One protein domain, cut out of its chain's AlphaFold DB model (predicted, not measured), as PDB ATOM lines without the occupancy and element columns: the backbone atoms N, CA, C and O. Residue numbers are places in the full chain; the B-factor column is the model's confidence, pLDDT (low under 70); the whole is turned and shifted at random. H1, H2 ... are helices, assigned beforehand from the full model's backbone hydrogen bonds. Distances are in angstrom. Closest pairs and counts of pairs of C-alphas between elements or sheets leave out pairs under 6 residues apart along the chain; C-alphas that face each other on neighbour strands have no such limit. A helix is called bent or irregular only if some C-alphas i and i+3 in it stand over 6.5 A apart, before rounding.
ATOM      1  N   ILE A   2     188.866 158.844 252.791       86.44
ATOM      2  CA  ILE A   2     189.142 160.307 252.886       86.44
ATOM      3  C   ILE A   2     190.404 160.722 252.103       86.44
ATOM      4  O   ILE A   2     190.363 161.696 251.364       86.44
ATOM      5  N   LYS A   3     191.507 159.966 252.215       86.81
ATOM      6  CA  LYS A   3     192.770 160.282 251.516       86.81
ATOM      7  C   LYS A   3     192.636 160.239 249.984       86.81
ATOM      8  O   LYS A   3     193.090 161.158 249.320       86.81
ATOM      9  N   GLN A   4     191.938 159.235 249.451       89.38
ATOM     10  CA  GLN A   4     191.627 159.121 248.016       89.38
ATOM     11  C   GLN A   4     190.763 160.291 247.531       89.38
ATOM     12  O   GLN A   4     191.056 160.886 246.503       89.38
ATOM     13  N   ALA A   5     189.740 160.678 248.303       90.81
ATOM     14  CA  ALA A   5     188.886 161.813 247.952       90.81
ATOM     15  C   ALA A   5     189.670 163.135 247.889       90.81
ATOM     16  O   ALA A   5     189.408 163.957 247.019       90.81
ATOM     17  N   VAL A   6     190.649 163.332 248.778       91.00
ATOM     18  CA  VAL A   6     191.528 164.512 248.739       91.00
ATOM     19  C   VAL A   6     192.379 164.527 247.467       91.00
ATOM     20  O   VAL A   6     192.456 165.568 246.821       91.00
ATOM     21  N   ILE A   7     192.965 163.387 247.082       93.06
ATOM     22  CA  ILE A   7     193.745 163.271 245.840       93.06
ATOM     23  C   ILE A   7     192.862 163.577 244.628       93.06
ATOM     24  O   ILE A   7     193.206 164.451 243.842       93.06
ATOM     25  N   ALA A   8     191.680 162.965 244.541       93.69
ATOM     26  CA  ALA A   8     190.739 163.204 243.449       93.69
ATOM     27  C   ALA A   8     190.308 164.680 243.346       93.69
ATOM     28  O   ALA A   8     190.187 165.219 242.246       93.69
ATOM     29  N   ILE A   9     190.111 165.366 244.481       93.75
ATOM     30  CA  ILE A   9     189.828 166.810 244.497       93.75
ATOM     31  C   ILE A   9     191.019 167.602 243.947       93.75
ATOM     32  O   ILE A   9     190.809 168.522 243.159       93.75
ATOM     33  N   PHE A  10     192.255 167.261 244.322       95.56
ATOM     34  CA  PHE A  10     193.437 167.911 243.752       95.56
ATOM     35  C   PHE A  10     193.559 167.664 242.249       95.56
ATOM     36  O   PHE A  10     193.778 168.625 241.515       95.56
ATOM     37  N   THR A  11     193.330 166.439 241.779       96.69
ATOM     38  CA  THR A  11     193.343 166.100 240.350       96.69
ATOM     39  C   THR A  11     192.325 166.948 239.588       96.69
ATOM     40  O   THR A  11     192.674 167.643 238.634       96.69
ATOM     41  N   ALA A  12     191.078 166.990 240.068       96.06
ATOM     42  CA  ALA A  12     190.021 167.793 239.459       96.06
ATOM     43  C   ALA A  12     190.350 169.296 239.463       96.06
ATOM     44  O   ALA A  12     190.074 169.991 238.482       96.06
ATOM     45  N   LEU A  13     190.964 169.807 240.536       95.69
ATOM     46  CA  LEU A  13     191.403 171.202 240.617       95.69
ATOM     47  C   LEU A  13     192.494 171.508 239.592       95.69
ATOM     48  O   LEU A  13     192.380 172.510 238.890       95.69
ATOM     49  N   VAL A  14     193.514 170.655 239.471       96.62
ATOM     50  CA  VAL A  14     194.591 170.827 238.486       96.62
ATOM     51  C   VAL A  14     194.020 170.856 237.072       96.62
ATOM     52  O   VAL A  14     194.283 171.802 236.335       96.62
ATOM     53  N   MET A  15     193.167 169.892 236.727       94.94
ATOM     54  CA  MET A  15     192.574 169.804 235.391       94.94
ATOM     55  C   MET A  15     191.634 170.974 235.078       94.94
ATOM     56  O   MET A  15     191.633 171.473 233.959       94.94
ATOM     57  N   THR A  16     190.878 171.470 236.062       94.75
ATOM     58  CA  THR A  16     189.974 172.621 235.868       94.75
ATOM     59  C   THR A  16     190.736 173.941 235.751       94.75
ATOM     60  O   THR A  16     190.335 174.841 235.019       94.75
ATOM     61  N   MET A  17     191.824 174.091 236.507       95.00
ATOM     62  CA  MET A  17     192.646 175.299 236.494       95.00
ATOM     63  C   MET A  17     193.641 175.335 235.329       95.00
ATOM     64  O   MET A  17     194.154 176.412 235.008       95.00
ATOM     65  N   GLY A  18     193.948 174.179 234.736       94.88
ATOM     66  CA  GLY A  18     194.941 174.033 233.682       94.88
ATOM     67  C   GLY A  18     196.299 174.618 234.099       94.88
ATOM     68  O   GLY A  18     196.715 174.449 235.253       94.88
ATOM     69  N   PRO A  19     196.967 175.401 233.232       93.94
ATOM     70  CA  PRO A  19     198.271 175.997 233.535       93.94
ATOM     71  C   PRO A  19     198.303 176.883 234.787       93.94
ATOM     72  O   PRO A  19     199.340 177.038 235.437       93.94
ATOM     73  N   ALA A  20     197.160 177.451 235.187       94.69
ATOM     74  CA  ALA A  20     197.073 178.269 236.391       94.69
ATOM     75  C   ALA A  20     197.231 177.455 237.690       94.69
ATOM     76  O   ALA A  20     197.425 178.058 238.749       94.69
ATOM     77  N   ALA A  21     197.168 176.118 237.638       94.88
ATOM     78  CA  ALA A  21     197.409 175.236 238.780       94.88
ATOM     79  C   ALA A  21     198.872 175.258 239.257       94.88
ATOM     80  O   ALA A  21     199.141 174.967 240.426       94.88
ATOM     81  N   GLN A  22     199.815 175.655 238.391       94.56
ATOM     82  CA  GLN A  22     201.257 175.591 238.654       94.56
ATOM     83  C   GLN A  22     201.675 176.318 239.947       94.56
ATOM     84  O   GLN A  22     202.495 175.813 240.711       94.56
ATOM     85  N   LYS A  23     201.033 177.448 240.283       93.62
ATOM     86  CA  LYS A  23     201.290 178.199 241.535       93.62
ATOM     87  C   LYS A  23     200.989 177.411 242.819       93.62
ATOM     88  O   LYS A  23     201.510 177.757 243.877       93.62
ATOM     89  N   TYR A  24     200.161 176.369 242.747       93.25
ATOM     90  CA  TYR A  24     199.765 175.544 243.892       93.25
ATOM     91  C   TYR A  24     200.509 174.205 243.962       93.25
ATOM     92  O   TYR A  24     200.319 173.467 244.926       93.25
ATOM     93  N   GLN A  25     201.382 173.894 242.994       93.19
ATOM     94  CA  GLN A  25     202.086 172.607 242.925       93.19
ATOM     95  C   GLN A  25     202.850 172.268 244.199       93.19
ATOM     96  O   GLN A  25     202.738 171.147 244.680       93.19
ATOM     97  N   HIS A  26     203.530 173.239 244.805       91.88
ATOM     98  CA  HIS A  26     204.291 173.053 246.043       91.88
ATOM     99  C   HIS A  26     203.465 172.492 247.224       91.88
ATOM    100  O   HIS A  26     204.032 171.944 248.165       91.88
ATOM    101  N   HIS A  27     202.130 172.592 247.194       90.88
ATOM    102  CA  HIS A  27     201.257 171.947 248.184       90.88
ATOM    103  C   HIS A  27     200.955 170.473 247.873       90.88
ATOM    104  O   HIS A  27     200.616 169.717 248.779       90.88
ATOM    105  N   MET A  28     201.058 170.071 246.606       93.38
ATOM    106  CA  MET A  28     200.744 168.727 246.113       93.38
ATOM    107  C   MET A  28     201.995 167.843 246.009       93.38
ATOM    108  O   MET A  28     201.916 166.649 246.283       93.38
ATOM    109  N   LEU A  29     203.161 168.412 245.679       94.12
ATOM    110  CA  LEU A  29     204.409 167.659 245.473       94.12
ATOM    111  C   LEU A  29     204.842 166.793 246.678       94.12
ATOM    112  O   LEU A  29     205.213 165.638 246.453       94.12
ATOM    113  N   PRO A  30     204.738 167.247 247.948       92.50
ATOM    114  CA  PRO A  30     205.091 166.403 249.093       92.50
ATOM    115  C   PRO A  30     204.242 165.131 249.199       92.50
ATOM    116  O   PRO A  30     204.735 164.098 249.649       92.50
ATOM    117  N   LEU A  31     202.976 165.191 248.766       90.81
ATOM    118  CA  LEU A  31     202.088 164.030 248.733       90.81
ATOM    119  C   LEU A  31     202.558 163.014 247.689       90.81
ATOM    120  O   LEU A  31     202.642 161.829 248.006       90.81
ATOM    121  N   LEU A  32     202.929 163.483 246.491       93.19
ATOM    122  CA  LEU A  32     203.489 162.627 245.442       93.19
ATOM    123  C   LEU A  32     204.750 161.920 245.941       93.19
ATOM    124  O   LEU A  32     204.852 160.699 245.867       93.19
ATOM    125  N   GLY A  33     205.683 162.682 246.522       90.31
ATOM    126  CA  GLY A  33     206.943 162.142 247.021       90.31
ATOM    127  C   GLY A  33     206.774 161.132 248.157       90.31
ATOM    128  O   GLY A  33     207.574 160.208 248.275       90.31
ATOM    129  N   GLU A  34     205.765 161.277 249.016       89.75
ATOM    130  CA  GLU A  34     205.493 160.312 250.089       89.75
ATOM    131  C   GLU A  34     204.836 159.026 249.576       89.75
ATOM    132  O   GLU A  34     205.244 157.938 249.975       89.75
ATOM    133  N   VAL A  35     203.851 159.127 248.678       87.88
ATOM    134  CA  VAL A  35     203.129 157.949 248.172       87.88
ATOM    135  C   VAL A  35     203.953 157.178 247.138       87.88
ATOM    136  O   VAL A  35     203.912 155.950 247.126       87.88
ATOM    137  N   ALA A  36     204.747 157.855 246.306       87.12
ATOM    138  CA  ALA A  36     205.592 157.201 245.305       87.12
ATOM    139  C   ALA A  36     206.791 156.450 245.916       87.12
ATOM    140  O   ALA A  36     207.393 155.619 245.244       87.12
ATOM    141  N   ARG A  37     207.136 156.694 247.191       87.12
ATOM    142  CA  ARG A  37     208.226 155.984 247.874       87.12
ATOM    143  C   ARG A  37     207.842 154.524 248.178       87.12
ATOM    144  O   ARG A  37     206.907 154.299 248.957       87.12
ATOM    145  N   PRO A  38     208.576 153.525 247.640       78.62
ATOM    146  CA  PRO A  38     208.322 152.122 247.948       78.62
ATOM    147  C   PRO A  38     208.439 151.849 249.452       78.62
ATOM    148  O   PRO A  38     209.375 152.307 250.108       78.62
ATOM    149  N   GLY A  39     207.487 151.094 250.000       78.12
ATOM    150  CA  GLY A  39     207.452 150.740 251.423       78.12
ATOM    151  C   GLY A  39     206.728 151.737 252.334       78.12
ATOM    152  O   GLY A  39     206.606 151.461 253.524       78.12
ATOM    153  N   SER A  40     206.212 152.855 251.811       83.19
ATOM    154  CA  SER A  40     205.280 153.703 252.568       83.19
ATOM    155  C   SER A  40     203.939 152.986 252.771       83.19
ATOM    156  O   SER A  40     203.403 152.389 251.837       83.19
ATOM    157  N   ASP A  41     203.335 153.103 253.957       81.75
ATOM    158  CA  ASP A  41     201.981 152.583 254.222       81.75
ATOM    159  C   ASP A  41     200.934 153.182 253.267       81.75
ATOM    160  O   ASP A  41     199.895 152.582 252.990       81.75
ATOM    161  N   LEU A  42     201.199 154.389 252.756       86.56
ATOM    162  CA  LEU A  42     200.319 155.064 251.807       86.56
ATOM    163  C   LEU A  42     200.447 154.499 250.396       86.56
ATOM    164  O   LEU A  42     199.450 154.474 249.679       86.56
ATOM    165  N   HIS A  43     201.634 154.006 250.035       89.12
ATOM    166  CA  HIS A  43     201.962 153.513 248.703       89.12
ATOM    167  C   HIS A  43     200.948 152.469 248.224       89.12
ATOM    168  O   HIS A  43     200.272 152.666 247.223       89.12
ATOM    169  N   LEU A  44     200.744 151.407 249.006       84.25
ATOM    170  CA  LEU A  44     199.860 150.297 248.626       84.25
ATOM    171  C   LEU A  44     198.389 150.694 248.450       84.25
ATOM    172  O   LEU A  44     197.636 149.958 247.823       84.25
ATOM    173  N   SER A  45     197.960 151.804 249.054       86.62
ATOM    174  CA  SER A  45     196.545 152.189 249.098       86.62
ATOM    175  C   SER A  45     196.186 153.390 248.232       86.62
ATOM    176  O   SER A  45     194.997 153.644 248.070       86.62
ATOM    177  N   LEU A  46     197.181 154.145 247.754       92.06
ATOM    178  CA  LEU A  46     196.980 155.432 247.078       92.06
ATOM    179  C   LEU A  46     197.830 155.604 245.814       92.06
ATOM    180  O   LEU A  46     197.807 156.694 245.242       92.06
ATOM    181  N   ILE A  47     198.647 154.617 245.422       92.75
ATOM    182  CA  ILE A  47     199.593 154.803 244.315       92.75
ATOM    183  C   ILE A  47     198.874 155.132 243.008       92.75
ATOM    184  O   ILE A  47     199.258 156.100 242.362       92.75
ATOM    185  N   ASP A  48     197.800 154.424 242.667       91.31
ATOM    186  CA  ASP A  48     197.109 154.627 241.392       91.31
ATOM    187  C   ASP A  48     196.458 156.020 241.323       91.31
ATOM    188  O   ASP A  48     196.674 156.751 240.357       91.31
ATOM    189  N   GLU A  49     195.768 156.462 242.383       93.56
ATOM    190  CA  GLU A  49     195.213 157.822 242.435       93.56
ATOM    191  C   GLU A  49     196.316 158.894 242.445       93.56
ATOM    192  O   GLU A  49     196.144 159.997 241.922       93.56
ATOM    193  N   THR A  50     197.469 158.590 243.046       94.75
ATOM    194  CA  THR A  50     198.611 159.512 243.077       94.75
ATOM    195  C   THR A  50     199.248 159.656 241.702       94.75
ATOM    196  O   THR A  50     199.623 160.770 241.346       94.75
ATOM    197  N   LEU A  51     199.367 158.575 240.928       95.50
ATOM    198  CA  LEU A  51     199.888 158.638 239.563       95.50
ATOM    199  C   LEU A  51     198.959 159.465 238.663       95.50
ATOM    200  O   LEU A  51     199.449 160.288 237.898       95.50
ATOM    201  N   GLU A  52     197.638 159.355 238.831       95.94
ATOM    202  CA  GLU A  52     196.672 160.205 238.118       95.94
ATOM    203  C   GLU A  52     196.853 161.703 238.442       95.94
ATOM    204  O   GLU A  52     196.889 162.554 237.546       95.94
ATOM    205  N   LEU A  53     197.014 162.043 239.728       96.81
ATOM    206  CA  LEU A  53     197.322 163.415 240.145       96.81
ATOM    207  C   LEU A  53     198.671 163.883 239.585       96.81
ATOM    208  O   LEU A  53     198.806 165.032 239.162       96.81
ATOM    209  N   TRP A  54     199.675 163.010 239.610       97.69
ATOM    210  CA  TRP A  54     201.017 163.324 239.143       97.69
ATOM    211  C   TRP A  54     201.021 163.634 237.645       97.69
ATOM    212  O   TRP A  54     201.513 164.695 237.253       97.69
ATOM    213  N   ASP A  55     200.415 162.779 236.823       96.56
ATOM    214  CA  ASP A  55     200.292 163.029 235.387       96.56
ATOM    215  C   ASP A  55     199.557 164.350 235.119       96.56
ATOM    216  O   ASP A  55     200.094 165.227 234.441       96.56
ATOM    217  N   SER A  56     198.420 164.579 235.789       96.81
ATOM    218  CA  SER A  56     197.667 165.838 235.682       96.81
ATOM    219  C   SER A  56     198.529 167.070 235.986       96.81
ATOM    220  O   SER A  56     198.429 168.091 235.303       96.81
ATOM    221  N   ILE A  57     199.403 166.991 236.997       97.44
ATOM    222  CA  ILE A  57     200.329 168.074 237.348       97.44
ATOM    223  C   ILE A  57     201.333 168.329 236.223       97.44
ATOM    224  O   ILE A  57     201.547 169.492 235.878       97.44
ATOM    225  N   ILE A  58     201.955 167.293 235.655       96.94
ATOM    226  CA  ILE A  58     202.973 167.464 234.605       96.94
ATOM    227  C   ILE A  58     202.330 167.963 233.312       96.94
ATOM    228  O   ILE A  58     202.810 168.936 232.732       96.94
ATOM    229  N   VAL A  59     201.230 167.338 232.893       96.00
ATOM    230  CA  VAL A  59     200.514 167.640 231.646       96.00
ATOM    231  C   VAL A  59     200.050 169.101 231.602       96.00
ATOM    232  O   VAL A  59     200.098 169.740 230.549       96.00
ATOM    233  N   GLN A  60     199.665 169.652 232.758       96.38
ATOM    234  CA  GLN A  60     199.241 171.046 232.915       96.38
ATOM    235  C   GLN A  60     200.372 172.015 233.304       96.38
ATOM    236  O   GLN A  60     200.121 173.203 233.488       96.38
ATOM    237  N   SER A  61     201.619 171.559 233.448       96.00
ATOM    238  CA  SER A  61     202.747 172.438 233.780       96.00
ATOM    239  C   SER A  61     203.295 173.146 232.548       96.00
ATOM    240  O   SER A  61     203.531 172.512 231.526       96.00
TER     241      SER A  61
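What this domain is: This is residues 2 to 61 of the 382 residues of an uncharacterized protein of Candidatus Bathyarchaeota archaeon (UniProt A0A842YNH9). Three helical rods make a small bundle: one long helix, H1, folds back on itself as arms H1a and H1b, and H2 packs on both, their three centres forming a triangle. The 60 printed residues hold two named helices, H1 then H2, and no named strand: all helix. The whole is compact, radius of gyration of the C-alphas 10.9 A, yet elongated, spanning 33 by 18 by 16 A.

Where its parts are: By its hydrogen bonds H1 was assigned as one helix, residues 2 to 35, but it is bent: C-alphas 16 and 19 are 9.3 A apart. H1a, residues 2 to 16, begins at C-alpha 2 (189.142, 160.307, 252.886) and is 21.0 A long. H1b, residues 19 to 35, 23.7 A, is irregular: C-alphas 23 and 26 are 7.5 A apart. H2, residues 43 to 59, 22.2 A, ends at C-alpha 59 (200.514, 167.640, 231.646) and is irregular: C-alphas 45 and 48 are 8.1 A apart.

How they stand to each other: H1a and H1b only just touch, with 3 pairs of C-alphas within 8 A, through residues 10 to 14 and 21 to 28 alone; Val 14 and Ala 21 have the closest C-alphas, 5.2 A. H2 touches H1a, closest C-alphas Thr 11 and Leu 53, 4.8 A, at a shallow tilt of 10 degrees, the same way. H1b and H2 form a helical hairpin and touch, closest C-alphas Val 35 and His 43, 4.6 A. In H1a every O i to N i+4 pair is within hydrogen-bond range; in H2 11 of 13, in H1b 5 of 13, beside 9 of 14 O i to N i+3 pairs.

The domain as a whole: The farthest C-alphas, Ala 20 and Gly 39, are 33.0 A apart. The printed part has no cut, the link H1 to H2 is short, and no printed residue is under 70 in pLDDT.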